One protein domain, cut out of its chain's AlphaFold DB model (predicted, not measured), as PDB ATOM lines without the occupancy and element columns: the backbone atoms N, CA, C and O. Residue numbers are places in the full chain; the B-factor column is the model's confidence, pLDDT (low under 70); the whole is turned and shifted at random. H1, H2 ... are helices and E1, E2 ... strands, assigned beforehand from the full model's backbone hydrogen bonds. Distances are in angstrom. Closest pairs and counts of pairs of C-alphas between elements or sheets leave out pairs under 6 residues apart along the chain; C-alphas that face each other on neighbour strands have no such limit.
ATOM      1  N   LEU A   3     136.337   2.792  33.039       87.38
ATOM      2  CA  LEU A   3     135.641   2.722  34.320       87.38
ATOM      3  C   LEU A   3     135.013   1.329  34.452       87.38
ATOM      4  O   LEU A   3     135.262   0.630  35.432       87.38
ATOM      5  N   PHE A   4     134.327   0.889  33.389       89.44
ATOM      6  CA  PHE A   4     133.811  -0.470  33.209       89.44
ATOM      7  C   PHE A   4     134.060  -0.957  31.776       89.44
ATOM      8  O   PHE A   4     133.992  -0.173  30.827       89.44
ATOM      9  N   GLY A   5     134.310  -2.257  31.609       90.31
ATOM     10  CA  GLY A   5     134.572  -2.850  30.296       90.31
ATOM     11  C   GLY A   5     135.904  -2.425  29.671       90.31
ATOM     12  O   GLY A   5     136.859  -2.061  30.364       90.31
ATOM     13  N   GLY A   6     135.962  -2.477  28.337       87.12
ATOM     14  CA  GLY A   6     137.149  -2.098  27.564       87.12
ATOM     15  C   GLY A   6     138.351  -2.998  27.870       87.12
ATOM     16  O   GLY A   6     138.321  -4.205  27.620       87.12
ATOM     17  N   SER A   7     139.413  -2.413  28.428       87.25
ATOM     18  CA  SER A   7     140.619  -3.127  28.881       87.25
ATOM     19  C   SER A   7     140.402  -4.044  30.094       87.25
ATOM     20  O   SER A   7     141.278  -4.855  30.403       87.25
ATOM     21  N   LYS A   8     139.249  -3.955  30.772       82.94
ATOM     22  CA  LYS A   8     138.851  -4.838  31.878       82.94
ATOM     23  C   LYS A   8     137.588  -5.627  31.503       82.94
ATOM     24  O   LYS A   8     136.732  -5.101  30.796       82.94
ATOM     25  N   PRO A   9     137.418  -6.871  31.983       87.38
ATOM     26  CA  PRO A   9     136.146  -7.568  31.845       87.38
ATOM     27  C   PRO A   9     135.063  -6.875  32.685       87.38
ATOM     28  O   PRO A   9     135.352  -6.272  33.720       87.38
ATOM     29  N   TRP A  10     133.807  -7.006  32.265       91.12
ATOM     30  CA  TRP A  10     132.664  -6.650  33.103       91.12
ATOM     31  C   TRP A  10     132.480  -7.685  34.222       91.12
ATOM     32  O   TRP A  10     132.650  -8.885  34.000       91.12
ATOM     33  N   SER A  11     132.102  -7.227  35.415       89.44
ATOM     34  CA  SER A  11     131.818  -8.066  36.583       89.44
ATOM     35  C   SER A  11     130.352  -7.912  36.975       89.44
ATOM     36  O   SER A  11     129.906  -6.818  37.304       89.44
ATOM     37  N   ALA A  12     129.597  -9.014  36.989       89.38
ATOM     38  CA  ALA A  12     128.190  -8.995  37.401       89.38
ATOM     39  C   ALA A  12     128.003  -8.689  38.902       89.38
ATOM     40  O   ALA A  12     126.897  -8.373  39.323       89.38
ATOM     41  N   LEU A  13     129.069  -8.771  39.711       89.12
ATOM     42  CA  LEU A  13     129.045  -8.402  41.132       89.12
ATOM     43  C   LEU A  13     129.036  -6.882  41.341       89.12
ATOM     44  O   LEU A  13     128.624  -6.408  42.401       89.12
ATOM     45  N   ASP A  14     129.463  -6.123  40.332       87.00
ATOM     46  CA  ASP A  14     129.552  -4.665  40.390       87.00
ATOM     47  C   ASP A  14     128.174  -4.018  40.166       87.00
ATOM     48  O   ASP A  14     128.036  -2.815  40.362       87.00
ATOM     49  N   TRP A  15     127.152  -4.797  39.779       89.38
ATOM     50  CA  TRP A  15     125.846  -4.312  39.328       89.38
ATOM     51  C   TRP A  15     124.670  -4.990  40.035       89.38
ATOM     52  O   TRP A  15     124.731  -6.150  40.442       89.38
ATOM     53  N   THR A  16     123.567  -4.259  40.196       86.81
ATOM     54  CA  THR A  16     122.325  -4.784  40.769       86.81
ATOM     55  C   THR A  16     121.088  -4.108  40.183       86.81
ATOM     56  O   THR A  16     121.108  -2.924  39.837       86.81
ATOM     57  N   SER A  17     119.988  -4.861  40.099       87.31
ATOM     58  CA  SER A  17     118.701  -4.372  39.604       87.31
ATOM     59  C   SER A  17     118.055  -3.391  40.579       87.31
ATOM     60  O   SER A  17     117.888  -3.693  41.763       87.31
ATOM     61  N   SER A  18     117.588  -2.269  40.051       84.62
ATOM     62  CA  SER A  18     116.744  -1.287  40.715       84.62
ATOM     63  C   SER A  18     115.466  -1.126  39.888       84.62
ATOM     64  O   SER A  18     115.380  -0.262  39.015       84.62
ATOM     65  N   ASP A  19     114.475  -1.975  40.169       82.06
ATOM     66  CA  ASP A  19     113.224  -2.065  39.405       82.06
ATOM     67  C   ASP A  19     111.983  -1.819  40.282       82.06
ATOM     68  O   ASP A  19     112.016  -1.920  41.515       82.06
ATOM     69  N   ASP A  20     110.851  -1.552  39.635       79.00
ATOM     70  CA  ASP A  20     109.584  -1.183  40.274       79.00
ATOM     71  C   ASP A  20     108.886  -2.277  41.106       79.00
ATOM     72  O   ASP A  20     107.945  -1.980  41.852       79.00
ATOM     73  N   ARG A  21     109.394  -3.516  41.079       81.81
ATOM     74  CA  ARG A  21     108.945  -4.648  41.913       81.81
ATOM     75  C   ARG A  21     108.863  -4.304  43.405       81.81
ATOM     76  O   ARG A  21     107.962  -4.774  44.094       81.81
ATOM     77  N   VAL A  22     109.723  -3.405  43.901       76.81
ATOM     78  CA  VAL A  22     109.683  -2.897  45.294       76.81
ATOM     79  C   VAL A  22     108.439  -2.051  45.624       76.81
ATOM     80  O   VAL A  22     108.235  -1.666  46.775       76.81
ATOM     81  N   ARG A  23     107.607  -1.739  44.624       78.25
ATOM     82  CA  ARG A  23     106.313  -1.042  44.734       78.25
ATOM     83  C   ARG A  23     105.150  -1.885  44.191       78.25
ATOM     84  O   ARG A  23     104.051  -1.360  44.053       78.25
ATOM     85  N   GLY A  24     105.384  -3.167  43.888       82.69
ATOM     86  CA  GLY A  24     104.404  -4.056  43.258       82.69
ATOM     87  C   GLY A  24     104.282  -3.901  41.738       82.69
ATOM     88  O   GLY A  24     103.294  -4.363  41.178       82.69
ATOM     89  N   GLY A  25     105.246  -3.248  41.078       86.06
ATOM     90  CA  GLY A  25     105.318  -3.212  39.617       86.06
ATOM     91  C   GLY A  25     105.815  -4.530  39.008       86.06
ATOM     92  O   GLY A  25     106.261  -5.435  39.722       86.06
ATOM     93  N   ALA A  26     105.697  -4.640  37.684       89.19
ATOM     94  CA  ALA A  26     106.009  -5.850  36.923       89.19
ATOM     95  C   ALA A  26     107.314  -5.757  36.105       89.19
ATOM     96  O   ALA A  26     107.682  -6.730  35.441       89.19
ATOM     97  N   SER A  27     108.023  -4.626  36.158       88.62
ATOM     98  CA  SER A  27     109.235  -4.405  35.369       88.62
ATOM     99  C   SER A  27     110.438  -5.155  35.938       88.62
ATOM    100  O   SER A  27     110.582  -5.343  37.151       88.62
ATOM    101  N   GLN A  28     111.333  -5.590  35.053       91.12
ATOM    102  CA  GLN A  28     112.530  -6.353  35.412       91.12
ATOM    103  C   GLN A  28     113.704  -5.924  34.538       91.12
ATOM    104  O   GLN A  28     113.533  -5.737  33.334       91.12
ATOM    105  N   SER A  29     114.892  -5.808  35.130       91.50
ATOM    106  CA  SER A  29     116.144  -5.607  34.399       91.50
ATOM    107  C   SER A  29     117.235  -6.594  34.808       91.50
ATOM    108  O   SER A  29     117.260  -7.106  35.931       91.50
ATOM    109  N   TYR A  30     118.182  -6.791  33.896       93.50
ATOM    110  CA  TYR A  30     119.360  -7.636  34.045       93.50
ATOM    111  C   TYR A  30     120.577  -6.949  33.411       93.50
ATOM    112  O   TYR A  30     120.441  -6.191  32.446       93.50
ATOM    113  N   LEU A  31     121.772  -7.240  33.933       93.31
ATOM    114  CA  LEU A  31     123.039  -6.926  33.274       93.31
ATOM    115  C   LEU A  31     123.876  -8.203  33.130       93.31
ATOM    116  O   LEU A  31     124.546  -8.645  34.064       93.31
ATOM    117  N   GLU A  32     123.837  -8.808  31.948       93.62
ATOM    118  CA  GLU A  32     124.589 -10.027  31.655       93.62
ATOM    119  C   GLU A  32     126.015  -9.677  31.220       93.62
ATOM    120  O   GLU A  32     126.237  -9.156  30.128       93.62
ATOM    121  N   CYS A  33     126.994  -9.964  32.076       90.19
ATOM    122  CA  CYS A  33     128.410  -9.736  31.791       90.19
ATOM    123  C   CYS A  33     128.989 -10.942  31.036       90.19
ATOM    124  O   CYS A  33     129.165 -12.015  31.617       90.19
ATOM    125  N   SER A  34     129.278 -10.786  29.741       76.50
ATOM    126  CA  SER A  34     129.852 -11.861  28.930       76.50
ATOM    127  C   SER A  34     131.358 -12.019  29.168       76.50
ATOM    128  O   SER A  34     132.066 -11.086  29.552       76.50
ATOM    129  N   THR A  35     131.893 -13.197  28.841       69.50
ATOM    130  CA  THR A  35     133.345 -13.454  28.829       69.50
ATOM    131  C   THR A  35     134.094 -12.687  27.733       69.50
ATOM    132  O   THR A  35     135.322 -12.682  27.729       69.50
ATOM    133  N   SER A  36     133.385 -12.030  26.809       67.38
ATOM    134  CA  SER A  36     133.947 -11.285  25.675       67.38
ATOM    135  C   SER A  36     134.056  -9.774  25.935       67.38
ATOM    136  O   SER A  36     133.980  -8.994  24.989       67.38
ATOM    137  N   SER A  37     134.186  -9.359  27.202       81.88
ATOM    138  CA  SER A  37     134.249  -7.951  27.648       81.88
ATOM    139  C   SER A  37     133.056  -7.073  27.234       81.88
ATOM    140  O   SER A  37     133.189  -5.857  27.147       81.88
ATOM    141  N   VAL A  38     131.875  -7.665  27.029       89.75
ATOM    142  CA  VAL A  38     130.632  -6.939  26.717       89.75
ATOM    143  C   VAL A  38     129.602  -7.222  27.806       89.75
ATOM    144  O   VAL A  38     129.357  -8.380  28.140       89.75
ATOM    145  N   ALA A  39     128.961  -6.183  28.336       92.75
ATOM    146  CA  ALA A  39     127.753  -6.343  29.137       92.75
ATOM    147  C   ALA A  39     126.509  -6.177  28.261       92.75
ATOM    148  O   ALA A  39     126.473  -5.321  27.381       92.75
ATOM    149  N   THR A  40     125.470  -6.969  28.507       94.69
ATOM    150  CA  THR A  40     124.154  -6.790  27.883       94.69
ATOM    151  C   THR A  40     123.163  -6.331  28.939       94.69
ATOM    152  O   THR A  40     122.830  -7.086  29.849       94.69
ATOM    153  N   PHE A  41     122.694  -5.091  28.816       93.75
ATOM    154  CA  PHE A  41     121.568  -4.566  29.580       93.75
ATOM    155  C   PHE A  41     120.273  -4.995  28.891       93.75
ATOM    156  O   PHE A  41     120.055  -4.685  27.718       93.75
ATOM    157  N   SER A  42     119.427  -5.737  29.595       94.88
ATOM    158  CA  SER A  42     118.185  -6.286  29.042       94.88
ATOM    159  C   SER A  42     117.089  -6.382  30.095       94.88
ATOM    160  O   SER A  42     117.340  -6.224  31.291       94.88
ATOM    161  N   GLY A  43     115.856  -6.622  29.656       93.06
ATOM    162  CA  GLY A  43     114.719  -6.775  30.553       93.06
ATOM    163  C   GLY A  43     113.390  -6.471  29.880       93.06
ATOM    164  O   GLY A  43     113.315  -6.376  28.657       93.06
ATOM    165  N   THR A  44     112.362  -6.273  30.701       92.75
ATOM    166  CA  THR A  44     111.005  -5.909  30.281       92.75
ATOM    167  C   THR A  44     110.548  -4.713  31.107       92.75
ATOM    168  O   THR A  44     110.600  -4.750  32.339       92.75
ATOM    169  N   LEU A  45     110.097  -3.655  30.435       88.94
ATOM    170  CA  LEU A  45     109.540  -2.464  31.073       88.94
ATOM    171  C   LEU A  45     108.007  -2.505  30.993       88.94
ATOM    172  O   LEU A  45     107.446  -2.461  29.899       88.94
ATOM    173  N   ASP A  46     107.337  -2.573  32.143       85.62
ATOM    174  CA  ASP A  46     105.882  -2.487  32.257       85.62
ATOM    175  C   ASP A  46     105.484  -1.170  32.930       85.62
ATOM    176  O   ASP A  46     105.572  -1.001  34.145       85.62
ATOM    177  N   ILE A  47     104.999  -0.222  32.131       80.81
ATOM    178  CA  ILE A  47     104.485   1.050  32.651       80.81
ATOM    179  C   ILE A  47     103.042   0.939  33.164       80.81
ATOM    180  O   ILE A  47     102.577   1.838  33.863       80.81
ATOM    181  N   LYS A  48     102.311  -0.141  32.852       83.31
ATOM    182  CA  LYS A  48     100.861  -0.235  33.097       83.31
ATOM    183  C   LYS A  48     100.506  -0.586  34.536       83.31
ATOM    184  O   LYS A  48      99.597   0.038  35.085       83.31
ATOM    185  N   THR A  49     101.219  -1.521  35.165       82.38
ATOM    186  CA  THR A  49     100.921  -2.014  36.526       82.38
ATOM    187  C   THR A  49     100.929  -0.886  37.559       82.38
ATOM    188  O   THR A  49     100.139  -0.902  38.500       82.38
ATOM    189  N   LEU A  50     101.772   0.135  37.355       78.44
ATOM    190  CA  LEU A  50     101.869   1.318  38.214       78.44
ATOM    191  C   LEU A  50     101.299   2.600  37.576       78.44
ATOM    192  O   LEU A  50     101.675   3.699  37.978       78.44
ATOM    193  N   GLY A  51     100.403   2.488  36.588       78.94
ATOM    194  CA  GLY A  51      99.661   3.633  36.039       78.94
ATOM    195  C   GLY A  51     100.530   4.705  35.368       78.94
ATOM    196  O   GLY A  51     100.280   5.893  35.548       78.94
ATOM    197  N   GLY A  52     101.563   4.288  34.631       74.88
ATOM    198  CA  GLY A  52     102.555   5.146  33.969       74.88
ATOM    199  C   GLY A  52     103.893   5.265  34.712       74.88
ATOM    200  O   GLY A  52     104.817   5.889  34.199       74.88
ATOM    201  N   ALA A  53     104.024   4.678  35.908       75.50
ATOM    202  CA  ALA A  53     105.185   4.851  36.791       75.50
ATOM    203  C   ALA A  53     106.121   3.623  36.884       75.50
ATOM    204  O   ALA A  53     106.755   3.411  37.923       75.50
ATOM    205  N   GLY A  54     106.177   2.798  35.834       78.50
ATOM    206  CA  GLY A  54     107.065   1.631  35.777       78.50
ATOM    207  C   GLY A  54     108.535   1.998  35.554       78.50
ATOM    208  O   GLY A  54     108.833   3.017  34.930       78.50
ATOM    209  N   PHE A  55     109.463   1.184  36.067       81.56
ATOM    210  CA  PHE A  55     110.904   1.366  35.840       81.56
ATOM    211  C   PHE A  55     111.711   0.065  35.961       81.56
ATOM    212  O   PHE A  55     111.474  -0.756  36.848       81.56
ATOM    213  N   ALA A  56     112.715  -0.075  35.092       85.44
ATOM    214  CA  ALA A  56     113.680  -1.170  35.044       85.44
ATOM    215  C   ALA A  56     115.087  -0.575  34.866       85.44
ATOM    216  O   ALA A  56     115.326   0.108  33.869       85.44
ATOM    217  N   SER A  57     116.009  -0.767  35.814       86.94
ATOM    218  CA  SER A  57     117.342  -0.135  35.745       86.94
ATOM    219  C   SER A  57     118.431  -0.921  36.474       86.94
ATOM    220  O   SER A  57     118.151  -1.654  37.418       86.94
ATOM    221  N   GLN A  58     119.685  -0.763  36.050       88.69
ATOM    222  CA  GLN A  58     120.851  -1.411  36.660       88.69
ATOM    223  C   GLN A  58     121.786  -0.359  37.251       88.69
ATOM    224  O   GLN A  58     122.110   0.631  36.594       88.69
ATOM    225  N   ARG A  59     122.224  -0.590  38.493       85.88
ATOM    226  CA  ARG A  59     123.044   0.348  39.268       85.88
ATOM    227  C   ARG A  59     124.297  -0.297  39.833       85.88
ATOM    228  O   ARG A  59     124.284  -1.506  40.058       85.88
ATOM    229  N   THR A  60     125.326   0.493  40.138       85.38
ATOM    230  CA  THR A  60     126.519  -0.049  40.806       85.38
ATOM    231  C   THR A  60     126.197  -0.526  42.229       85.38
ATOM    232  O   THR A  60     125.342   0.041  42.917       85.38
ATOM    233  N   THR A  61     126.848  -1.601  42.676       82.94
ATOM    234  CA  THR A  61     126.674  -2.165  44.031       82.94
ATOM    235  C   THR A  61     127.503  -1.455  45.093       82.94
ATOM    236  O   THR A  61     127.141  -1.496  46.270       82.94
ATOM    237  N   ALA A  62     128.591  -0.803  44.684       76.88
ATOM    238  CA  ALA A  62     129.516  -0.079  45.541       76.88
ATOM    239  C   ALA A  62     129.628   1.397  45.134       76.88
ATOM    240  O   ALA A  62     129.377   1.765  43.981       76.88
ATOM    241  N   ASP A  63     130.059   2.216  46.095       75.69
ATOM    242  CA  ASP A  63     130.580   3.550  45.828       75.69
ATOM    243  C   ASP A  63     131.942   3.419  45.136       75.69
ATOM    244  O   ASP A  63     132.829   2.700  45.610       75.69
ATOM    245  N   HIS A  64     132.129   4.139  44.035       75.75
ATOM    246  CA  HIS A  64     133.420   4.270  43.378       75.75
ATOM    247  C   HIS A  64     133.991   5.674  43.608       75.75
ATOM    248  O   HIS A  64     133.264   6.662  43.718       75.75
ATOM    249  N   THR A  65     135.316   5.765  43.662       77.62
ATOM    250  CA  THR A  65     136.048   7.035  43.717       77.62
ATOM    251  C   THR A  65     137.028   7.050  42.561       77.62
ATOM    252  O   THR A  65     137.897   6.179  42.473       77.62
ATOM    253  N   TRP A  66     136.877   8.026  41.669       79.31
ATOM    254  CA  TRP A  66     137.712   8.192  40.487       79.31
ATOM    255  C   TRP A  66     138.121   9.658  40.382       79.31
ATOM    256  O   TRP A  66     137.269  10.525  40.228       79.31
ATOM    257  N   ASP A  67     139.425   9.930  40.407       80.62
ATOM    258  CA  ASP A  67     139.941  11.218  39.940       80.62
ATOM    259  C   ASP A  67     139.668  11.311  38.432       80.62
ATOM    260  O   ASP A  67     140.265  10.591  37.621       80.62
ATOM    261  N   LEU A  68     138.703  12.160  38.079       80.75
ATOM    262  CA  LEU A  68     138.330  12.452  36.698       80.75
ATOM    263  C   LEU A  68     138.790  13.850  36.255       80.75
ATOM    264  O   LEU A  68     138.525  14.225  35.113       80.75
ATOM    265  N   THR A  69     139.522  14.597  37.095       81.31
ATOM    266  CA  THR A  69     139.941  15.993  36.822       81.31
ATOM    267  C   THR A  69     140.742  16.146  35.530       81.31
ATOM    268  O   THR A  69     140.712  17.190  34.881       81.31
ATOM    269  N   ALA A  70     141.451  15.088  35.134       85.12
ATOM    270  CA  ALA A  70     142.272  15.047  33.936       85.12
ATOM    271  C   ALA A  70     141.496  14.710  32.642       85.12
ATOM    272  O   ALA A  70     142.147  14.527  31.606       85.12
ATOM    273  N   PHE A  71     140.167  14.569  32.683       83.44
ATOM    274  CA  PHE A  71     139.322  14.154  31.558       83.44
ATOM    275  C   PHE A  71     138.229  15.188  31.247       83.44
ATOM    276  O   PHE A  71     137.763  15.917  32.114       83.44
ATOM    277  N   ASP A  72     137.808  15.231  29.986       82.88
ATOM    278  CA  ASP A  72     136.859  16.210  29.449       82.88
ATOM    279  C   ASP A  72     135.410  15.699  29.401       82.88
ATOM    280  O   ASP A  72     134.487  16.477  29.152       82.88
ATOM    281  N   GLY A  73     135.199  14.399  29.624       80.44
ATOM    282  CA  GLY A  73     133.874  13.798  29.739       80.44
ATOM    283  C   GLY A  73     133.891  12.272  29.698       80.44
ATOM    284  O   GLY A  73     134.926  11.631  29.896       80.44
ATOM    285  N   ILE A  74     132.719  11.693  29.437       82.56
ATOM    286  CA  ILE A  74     132.468  10.248  29.470       82.56
ATOM    287  C   ILE A  74     132.054   9.764  28.081       82.56
ATOM    288  O   ILE A  74     131.208  10.370  27.425       82.56
ATOM    289  N   LEU A  75     132.642   8.649  27.659       84.81
ATOM    290  CA  LEU A  75     132.349   7.935  26.428       84.81
ATOM    291  C   LEU A  75     131.672   6.600  26.764       84.81
ATOM    292  O   LEU A  75     132.186   5.807  27.558       84.81
ATOM    293  N   LEU A  76     130.528   6.359  26.126       86.38
ATOM    294  CA  LEU A  76     129.833   5.074  26.122       86.38
ATOM    295  C   LEU A  76     130.113   4.387  24.786       86.38
ATOM    296  O   LEU A  76     129.663   4.864  23.744       86.38
ATOM    297  N   ASP A  77     130.845   3.277  24.819       87.88
ATOM    298  CA  ASP A  77     131.052   2.429  23.648       87.88
ATOM    299  C   ASP A  77     129.938   1.378  23.599       87.88
ATOM    300  O   ASP A  77     129.788   0.563  24.518       87.88
ATOM    301  N   LEU A  78     129.103   1.443  22.561       87.56
ATOM    302  CA  LEU A  78     127.852   0.693  22.453       87.56
ATOM    303  C   LEU A  78     127.915  -0.303  21.295       87.56
ATOM    304  O   LEU A  78     128.249   0.047  20.164       87.56
ATOM    305  N   GLY A  79     127.524  -1.541  21.583       88.50
ATOM    306  CA  GLY A  79     127.431  -2.612  20.600       88.50
ATOM    307  C   GLY A  79     126.050  -2.684  19.944       88.50
ATOM    308  O   GLY A  79     125.430  -1.687  19.574       88.50
ATOM    309  N   LYS A  80     125.540  -3.912  19.798       90.94
ATOM    310  CA  LYS A  80     124.183  -4.172  19.301       90.94
ATOM    311  C   LYS A  80     123.133  -3.471  20.178       90.94
ATOM    312  O   LYS A  80     123.131  -3.635  21.392       90.94
ATOM    313  N   SER A  81     122.197  -2.771  19.546       88.69
ATOM    314  CA  SER A  81     121.055  -2.116  20.194       88.69
ATOM    315  C   SER A  81     119.758  -2.488  19.475       88.69
ATOM    316  O   SER A  81     119.741  -2.637  18.251       88.69
ATOM    317  N   ASP A  82     118.672  -2.605  20.234       85.94
ATOM    318  CA  ASP A  82     117.293  -2.718  19.742       85.94
ATOM    319  C   ASP A  82     116.689  -1.389  19.226       85.94
ATOM    320  O   ASP A  82     115.533  -1.358  18.807       85.94
ATOM    321  N   GLN A  83     117.478  -0.305  19.221       83.06
ATOM    322  CA  GLN A  83     117.106   1.052  18.797       83.06
ATOM    323  C   GLN A  83     116.097   1.778  19.712       83.06
ATOM    324  O   GLN A  83     115.556   2.814  19.312       83.06
ATOM    325  N   LYS A  84     115.869   1.298  20.941       82.50
ATOM    326  CA  LYS A  84     115.120   2.039  21.969       82.50
ATOM    327  C   LYS A  84     115.923   3.202  22.560       82.50
ATOM    328  O   LYS A  84     117.120   3.359  22.309       82.50
ATOM    329  N   GLN A  85     115.245   4.033  23.352       77.75
ATOM    330  CA  GLN A  85     115.872   5.150  24.050       77.75
ATOM    331  C   GLN A  85     116.418   4.673  25.397       77.75
ATOM    332  O   GLN A  85     115.678   4.333  26.315       77.75
ATOM    333  N   TYR A  86     117.746   4.632  25.481       78.06
ATOM    334  CA  TYR A  86     118.481   4.230  26.674       78.06
ATOM    335  C   TYR A  86     118.874   5.406  27.550       78.06
ATOM    336  O   TYR A  86     118.325   6.491  27.462       78.06
ATOM    337  N   THR A  87     119.719   5.097  28.524       74.19
ATOM    338  CA  THR A  87     119.336   5.199  29.915       74.19
ATOM    339  C   THR A  87     120.643   5.116  30.749       74.19
ATOM    340  O   THR A  87     121.159   4.025  30.957       74.19
ATOM    341  N   PHE A  88     121.282   6.262  31.080       77.31
ATOM    342  CA  PHE A  88     122.594   6.361  31.771       77.31
ATOM    343  C   PHE A  88     122.747   7.627  32.647       77.31
ATOM    344  O   PHE A  88     122.619   8.739  32.151       77.31
ATOM    345  N   ILE A  89     123.058   7.465  33.939       74.12
ATOM    346  CA  ILE A  89     123.299   8.555  34.910       74.12
ATOM    347  C   ILE A  89     124.606   8.301  35.666       74.12
ATOM    348  O   ILE A  89     124.870   7.167  36.063       74.12
ATOM    349  N   ILE A  90     125.343   9.375  35.954       74.12
ATOM    350  CA  ILE A  90     126.425   9.426  36.948       74.12
ATOM    351  C   ILE A  90     125.949  10.296  38.115       74.12
ATOM    352  O   ILE A  90     125.137  11.198  37.913       74.12
ATOM    353  N   LYS A  91     126.406  10.003  39.336       66.75
ATOM    354  CA  LYS A  91     126.182  10.850  40.515       66.75
ATOM    355  C   LYS A  91     127.470  10.998  41.307       66.75
ATOM    356  O   LYS A  91     128.198  10.022  41.463       66.75
ATOM    357  N   ASP A  92     127.702  12.186  41.831       60.72
ATOM    358  CA  ASP A  92     128.756  12.504  42.791       60.72
ATOM    359  C   ASP A  92     128.338  12.116  44.222       60.72
ATOM    360  O   ASP A  92     129.051  11.363  44.884       60.72
ATOM    361  N   GLU A  93     127.143  12.527  44.662       55.06
ATOM    362  CA  GLU A  93     126.609  12.244  45.999       55.06
ATOM    363  C   GLU A  93     125.379  11.312  45.963       55.06
ATOM    364  O   GLU A  93     124.378  11.537  45.269       55.06
ATOM    365  N   LEU A  94     125.406  10.259  46.789       54.72
ATOM    366  CA  LEU A  94     124.195   9.534  47.166       54.72
ATOM    367  C   LEU A  94     123.465  10.314  48.260       54.72
ATOM    368  O   LEU A  94     123.766  10.157  49.444       54.72
ATOM    369  N   LEU A  95     122.464  11.107  47.861       50.47
ATOM    370  CA  LEU A  95     121.557  11.775  48.800       50.47
ATOM    371  C   LEU A  95     121.088  10.794  49.893       50.47
ATOM    372  O   LEU A  95     120.687   9.666  49.568       50.47
ATOM    373  N   PRO A  96     121.081  11.205  51.177       50.66
ATOM    374  CA  PRO A  96     120.682  10.333  52.267       50.66
ATOM    375  C   PRO A  96     119.276   9.783  52.021       50.66
ATOM    376  O   PRO A  96     118.357  10.511  51.631       50.66
ATOM    377  N   LYS A  97     119.107   8.476  52.256       51.09
ATOM    378  CA  LYS A  97     117.818   7.790  52.089       51.09
ATOM    379  C   LYS A  97     116.739   8.567  52.839       51.09
ATOM    380  O   LYS A  97     116.915   8.891  54.013       51.09
ATOM    381  N   SER A  98     115.615   8.841  52.173       50.50
ATOM    382  CA  SER A  98     114.487   9.520  52.820       50.50
ATOM    383  C   SER A  98     114.026   8.747  54.071       50.50
ATOM    384  O   SER A  98     114.301   7.547  54.165       50.50
ATOM    385  N   PRO A  99     113.282   9.364  55.012       48.75
ATOM    386  CA  PRO A  99     112.875   8.715  56.267       48.75
ATOM    387  C   PRO A  99     112.162   7.360  56.107       48.75
ATOM    388  O   PRO A  99     112.162   6.546  57.025       48.75
ATOM    389  N   ASN A 100     111.603   7.094  54.921       55.50
ATOM    390  CA  ASN A 100     110.904   5.858  54.572       55.50
ATOM    391  C   ASN A 100     111.786   4.886  53.751       55.50
ATOM    392  O   ASN A 100     111.262   4.032  53.040       55.50
ATOM    393  N   GLY A 101     113.112   5.071  53.747       53.97
ATOM    394  CA  GLY A 101     114.076   4.312  52.937       53.97
ATOM    395  C   GLY A 101     113.970   4.540  51.422       53.97
ATOM    396  O   GLY A 101     114.578   3.802  50.649       53.97
ATOM    397  N   ARG A 102     113.173   5.521  50.979       46.50
ATOM    398  CA  ARG A 102     112.706   5.642  49.591       46.50
ATOM    399  C   ARG A 102     113.609   6.558  48.768       46.50
ATOM    400  O   ARG A 102     113.758   7.733  49.103       46.50
ATOM    401  N   GLU A 103     114.138   6.037  47.670       51.41
ATOM    402  CA  GLU A 103     114.825   6.808  46.628       51.41
ATOM    403  C   GLU A 103     113.773   7.493  45.715       51.41
ATOM    404  O   GLU A 103     112.705   6.922  45.443       51.41
ATOM    405  N   GLN A 104     114.028   8.739  45.292       38.50
ATOM    406  CA  GLN A 104     113.108   9.553  44.476       38.50
ATOM    407  C   GLN A 104     113.583   9.676  43.016       38.50
ATOM    408  O   GLN A 104     114.782   9.724  42.747       38.50
ATOM    409  N   SER A 105     112.625   9.733  42.087       48.81
ATOM    410  CA  SER A 105     112.813  10.008  40.655       48.81
ATOM    411  C   SER A 105     111.559  10.689  40.097       48.81
ATOM    412  O   SER A 105     110.469  10.475  40.637       48.81
ATOM    413  N   THR A 106     111.719  11.487  39.039       39.78
ATOM    414  CA  THR A 106     110.707  12.453  38.564       39.78
ATOM    415  C   THR A 106     110.477  12.415  37.046       39.78
ATOM    416  O   THR A 106     109.746  13.257  36.535       39.78
ATOM    417  N   ILE A 107     111.064  11.467  36.300       47.66
ATOM    418  CA  ILE A 107     110.805  11.331  34.853       47.66
ATOM    419  C   ILE A 107     110.132   9.993  34.545       47.66
ATOM    420  O   ILE A 107     110.647   8.927  34.871       47.66
ATOM    421  N   SER A 108     108.970  10.093  33.904       46.56
ATOM    422  CA  SER A 108     108.197   9.008  33.301       46.56
ATOM    423  C   SER A 108     108.407   9.006  31.786       46.56
ATOM    424  O   SER A 108     108.398  10.074  31.173       46.56
ATOM    425  N   TRP A 109     108.525   7.823  31.185       56.66
ATOM    426  CA  TRP A 109     108.601   7.642  29.733       56.66
ATOM    427  C   TRP A 109     107.507   6.685  29.255       56.66
ATOM    428  O   TRP A 109     107.232   5.687  29.915       56.66
ATOM    429  N   ASP A 110     106.954   6.933  28.068       58.53
ATOM    430  CA  ASP A 110     105.881   6.122  27.463       58.53
ATOM    431  C   ASP A 110     106.392   4.818  26.801       58.53
ATOM    432  O   ASP A 110     105.765   4.272  25.891       58.53
ATOM    433  N   GLN A 111     107.569   4.328  27.201       66.38
ATOM    434  CA  GLN A 111     108.210   3.144  26.623       66.38
ATOM    435  C   GLN A 111     107.774   1.877  27.373       66.38
ATOM    436  O   GLN A 111     107.823   1.821  28.596       66.38
ATOM    437  N   GLU A 112     107.392   0.835  26.633       79.38
ATOM    438  CA  GLU A 112     106.944  -0.452  27.176       79.38
ATOM    439  C   GLU A 112     107.600  -1.630  26.423       79.38
ATOM    440  O   GLU A 112     108.039  -1.494  25.270       79.38
ATOM    441  N   GLY A 113     107.639  -2.795  27.070       86.50
ATOM    442  CA  GLY A 113     108.035  -4.080  26.496       86.50
ATOM    443  C   GLY A 113     109.513  -4.431  26.668       86.50
ATOM    444  O   GLY A 113     110.261  -3.766  27.387       86.50
ATOM    445  N   ASP A 114     109.920  -5.510  26.000       93.19
ATOM    446  CA  ASP A 114     111.264  -6.084  26.114       93.19
ATOM    447  C   ASP A 114     112.320  -5.188  25.476       93.19
ATOM    448  O   ASP A 114     112.105  -4.696  24.363       93.19
ATOM    449  N   PHE A 115     113.454  -5.008  26.158       90.75
ATOM    450  CA  PHE A 115     114.571  -4.159  25.745       90.75
ATOM    451  C   PHE A 115     115.924  -4.890  25.777       90.75
ATOM    452  O   PHE A 115     116.139  -5.792  26.589       90.75
ATOM    453  N   SER A 116     116.858  -4.495  24.901       93.94
ATOM    454  CA  SER A 116     118.235  -5.016  24.879       93.94
ATOM    455  C   SER A 116     119.270  -4.050  24.265       93.94
ATOM    456  O   SER A 116     119.177  -3.658  23.097       93.94
ATOM    457  N   LEU A 117     120.312  -3.743  25.045       91.75
ATOM    458  CA  LEU A 117     121.484  -2.956  24.655       91.75
ATOM    459  C   LEU A 117     122.778  -3.656  25.089       91.75
ATOM    460  O   LEU A 117     122.978  -3.933  26.269       91.75
ATOM    461  N   ALA A 118     123.694  -3.874  24.150       92.06
ATOM    462  CA  ALA A 118     125.064  -4.271  24.442       92.06
ATOM    463  C   ALA A 118     125.947  -3.036  24.695       92.06
ATOM    464  O   ALA A 118     125.946  -2.088  23.907       92.06
ATOM    465  N   ILE A 119     126.737  -3.081  25.763       91.31
ATOM    466  CA  ILE A 119     127.665  -2.039  26.206       91.31
ATOM    467  C   ILE A 119     129.066  -2.655  26.226       91.31
ATOM    468  O   ILE A 119     129.315  -3.656  26.900       91.31
ATOM    469  N   MET A 120     129.980  -2.078  25.454       89.94
ATOM    470  CA  MET A 120     131.357  -2.554  25.316       89.94
ATOM    471  C   MET A 120     132.248  -1.926  26.393       89.94
ATOM    472  O   MET A 120     132.969  -2.635  27.099       89.94
ATOM    473  N   SER A 121     132.144  -0.610  26.595       90.06
ATOM    474  CA  SER A 121     132.841   0.084  27.681       90.06
ATOM    475  C   SER A 121     132.135   1.361  28.140       90.06
ATOM    476  O   SER A 121     131.355   1.975  27.410       90.06
ATOM    477  N   ILE A 122     132.449   1.761  29.370       89.50
ATOM    478  CA  ILE A 122     132.179   3.084  29.935       89.50
ATOM    479  C   ILE A 122     133.546   3.655  30.306       89.50
ATOM    480  O   ILE A 122     134.247   3.079  31.142       89.50
ATOM    481  N   SER A 123     133.954   4.759  29.683       89.12
ATOM    482  CA  SER A 123     135.305   5.307  29.854       89.12
ATOM    483  C   SER A 123     135.320   6.828  29.990       89.12
ATOM    484  O   SER A 123     134.519   7.532  29.386       89.12
ATOM    485  N   ALA A 124     136.258   7.358  30.774       86.44
ATOM    486  CA  ALA A 124     136.569   8.784  30.795       86.44
ATOM    487  C   ALA A 124     137.509   9.141  29.631       86.44
ATOM    488  O   ALA A 124     138.522   8.460  29.418       86.44
ATOM    489  N   THR A 125     137.198  10.200  28.884       82.81
ATOM    490  CA  THR A 125     137.919  10.620  27.671       82.81
ATOM    491  C   THR A 125     138.381  12.077  27.743       82.81
ATOM    492  O   THR A 125     137.789  12.890  28.444       82.81
ATOM    493  N   LYS A 126     139.460  12.401  27.022       82.00
ATOM    494  CA  LYS A 126     139.978  13.772  26.820       82.00
ATOM    495  C   LYS A 126     139.557  14.368  25.469       82.00
ATOM    496  O   LYS A 126     139.920  15.483  25.116       82.00
ATOM    497  N   ASP A 127     138.850  13.583  24.661       70.62
ATOM    498  CA  ASP A 127     138.506  13.943  23.293       70.62
ATOM    499  C   ASP A 127     137.108  14.567  23.249       70.62
ATOM    500  O   ASP A 127     136.099  13.865  23.172       70.62
ATOM    501  N   LYS A 128     137.056  15.903  23.318       59.69
ATOM    502  CA  LYS A 128     135.804  16.663  23.207       59.69
ATOM    503  C   LYS A 128     135.128  16.536  21.839       59.69
ATOM    504  O   LYS A 128     133.916  16.712  21.778       59.69
ATOM    505  N   GLU A 129     135.861  16.247  20.763       59.84
ATOM    506  CA  GLU A 129     135.290  16.202  19.408       59.84
ATOM    507  C   GLU A 129     134.482  14.917  19.178       59.84
ATOM    508  O   GLU A 129     133.474  14.933  18.469       59.84
ATOM    509  N   ASN A 130     134.858  13.828  19.854       53.97
ATOM    510  CA  ASN A 130     134.107  12.571  19.852       53.97
ATOM    511  C   ASN A 130     132.970  12.506  20.902       53.97
ATOM    512  O   ASN A 130     132.145  11.588  20.857       53.97
ATOM    513  N   ILE A 131     132.844  13.493  21.803       55.53
ATOM    514  CA  ILE A 131     131.682  13.628  22.704       55.53
ATOM    515  C   ILE A 131     130.538  14.324  21.947       55.53
ATOM    516  O   ILE A 131     130.308  15.528  22.052       55.53
ATOM    517  N   ASN A 132     129.762  13.541  21.196       48.53
ATOM    518  CA  ASN A 132     128.634  14.045  20.397       48.53
ATOM    519  C   ASN A 132     127.425  14.511  21.256       48.53
ATOM    520  O   ASN A 132     126.438  15.024  20.728       48.53
ATOM    521  N   THR A 133     127.488  14.319  22.580       49.66
ATOM    522  CA  THR A 133     126.489  14.737  23.577       49.66
ATOM    523  C   THR A 133     127.200  15.201  24.857       49.66
ATOM    524  O   THR A 133     127.652  14.345  25.621       49.66
ATOM    525  N   PRO A 134     127.335  16.514  25.128       42.03
ATOM    526  CA  PRO A 134     127.935  16.969  26.380       42.03
ATOM    527  C   PRO A 134     127.095  16.502  27.575       42.03
ATOM    528  O   PRO A 134     125.864  16.579  27.539       42.03
ATOM    529  N   GLN A 160     119.509  12.009  17.187       27.27
ATOM    530  CA  GLN A 160     119.733  12.648  18.476       27.27
ATOM    531  C   GLN A 160     119.780  11.537  19.523       27.27
ATOM    532  O   GLN A 160     118.832  10.762  19.636       27.27
ATOM    533  N   SER A 161     120.894  11.445  20.242       24.58
ATOM    534  CA  SER A 161     121.083  10.514  21.358       24.58
ATOM    535  C   SER A 161     120.962  11.296  22.661       24.58
ATOM    536  O   SER A 161     121.609  12.329  22.772       24.58
ATOM    537  N   TRP A 162     120.201  10.804  23.639       33.59
ATOM    538  CA  TRP A 162     120.183  11.256  25.044       33.59
ATOM    539  C   TRP A 162     120.006  10.021  25.949       33.59
ATOM    540  O   TRP A 162     119.437   9.031  25.490       33.59
ATOM    541  N   LEU A 163     120.514  10.049  27.193       33.75
ATOM    542  CA  LEU A 163     120.477   8.911  28.131       33.75
ATOM    543  C   LEU A 163     120.288   9.326  29.620       33.75
ATOM    544  O   LEU A 163     120.952  10.257  30.057       33.75
ATOM    545  N   GLY A 164     119.447   8.598  30.399       31.20
ATOM    546  CA  GLY A 164     119.299   8.681  31.886       31.20
ATOM    547  C   GLY A 164     118.670   7.457  32.640       31.20
ATOM    548  O   GLY A 164     117.945   6.705  32.017       31.20
ATOM    549  N   TRP A 165     118.864   7.302  33.970       40.44
ATOM    550  CA  TRP A 165     118.273   6.309  34.939       40.44
ATOM    551  C   TRP A 165     118.940   4.912  35.032       40.44
ATOM    552  O   TRP A 165     118.867   4.131  34.112       40.44
ATOM    553  N   PHE A 166     119.537   4.407  36.114       39.47
ATOM    554  CA  PHE A 166     119.802   4.837  37.493       39.47
ATOM    555  C   PHE A 166     120.605   3.654  38.097       39.47
ATOM    556  O   PHE A 166     120.177   2.520  37.921       39.47
ATOM    557  N   PHE A 167     121.738   3.753  38.801       34.72
ATOM    558  CA  PHE A 167     122.525   4.843  39.397       34.72
ATOM    559  C   PHE A 167     124.010   4.393  39.492       34.72
ATOM    560  O   PHE A 167     124.330   3.240  39.208       34.72
ATOM    561  N   GLY A 168     124.875   5.229  40.067       28.16
ATOM    562  CA  GLY A 168     126.140   4.800  40.670       28.16
ATOM    563  C   GLY A 168     126.909   5.998  41.219       28.16
ATOM    564  O   GLY A 168     127.030   7.009  40.526       28.16
ATOM    565  N   SER A 169     127.371   5.908  42.462       32.59
ATOM    566  CA  SER A 169     128.198   6.920  43.130       32.59
ATOM    567  C   SER A 169     129.610   6.884  42.563       32.59
ATOM    568  O   SER A 169     130.286   5.855  42.613       32.59
ATOM    569  N   CYS A 170     130.047   8.020  42.040       31.34
ATOM    570  CA  CYS A 170     131.365   8.239  41.478       31.34
ATOM    571  C   CYS A 170     131.905   9.523  42.108       31.34
ATOM    572  O   CYS A 170     131.667  10.613  41.590       31.34
ATOM    573  N   ASN A 171     132.610   9.409  43.235       29.00
ATOM    574  CA  ASN A 171     133.292  10.555  43.831       29.00
ATOM    575  C   ASN A 171     134.352  11.054  42.843       29.00
ATOM    576  O   ASN A 171     135.375  10.387  42.658       29.00
ATOM    577  N   VAL A 172     134.099  12.215  42.239       29.92
ATOM    578  CA  VAL A 172     135.103  12.995  41.518       29.92
ATOM    579  C   VAL A 172     135.771  13.913  42.534       29.92
ATOM    580  O   VAL A 172     135.198  14.923  42.940       29.92
ATOM    581  N   SER A 173     136.965  13.514  42.972       30.70
ATOM    582  CA  SER A 173     137.942  14.432  43.571       30.70
ATOM    583  C   SER A 173     138.782  15.077  42.480       30.70
ATOM    584  O   SER A 173     138.843  14.472  41.387       30.70
TER     585      SER A 173
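Overview. This is residues 3 to 134 and 160 to 173 of the 173 residues of the protein "CIA30 domain-containing protein" of Sclerotinia sclerotiorum (strain ATCC 18683 / 1980 / Ss-1) (UniProt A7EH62). There is little regular structure: a twisted antiparallel sheet is built along the long strand E7, the small antiparallel pair E2 and E5 packs beside its edge strand E3, and residues 96 to 102 stick out. Of 146 printed residues, 48 are in named elements, mostly strand, in order E1 E2 H1 E3 E4 E5 E6 E7. The whole is compact, radius of gyration of the C-alphas 15.6 A, spanning 43 by 37 by 31 A.

Along the chain. E7, residues 113 to 125, runs 33.3 A from C-alpha 113 at (108.035, -4.080, 26.496) to C-alpha 125 at (137.919, 10.620, 27.671), and bends by 58 degrees at residue 120. E6 is residues 73 to 81, E4 39 to 45, E3 28 to 33, E1 3 to 5, E2 15 to 17, E5 58 to 60, H1 20 to 23.

Arrangement. E1 and E4 lie on one side of E7, E6 on the other side. N 117 and O 41 are within hydrogen-bond range at 2.8 A, as are N 75 and O 123. The closest C-alphas of E2 and E3, Ser 17 and Ser 29, are 5.9 A apart. H1 is only just not on the branched sheet, with 4 pairs of C-alphas within 10 A.

Size, cuts and confidence. Residues 135 to 159 are not printed, a gap of 12.2 A between C-alphas 134 and 160. The link from E6 to E7 is long. Residues 91 to 111 and 160 to 173 are among those with pLDDT under 70.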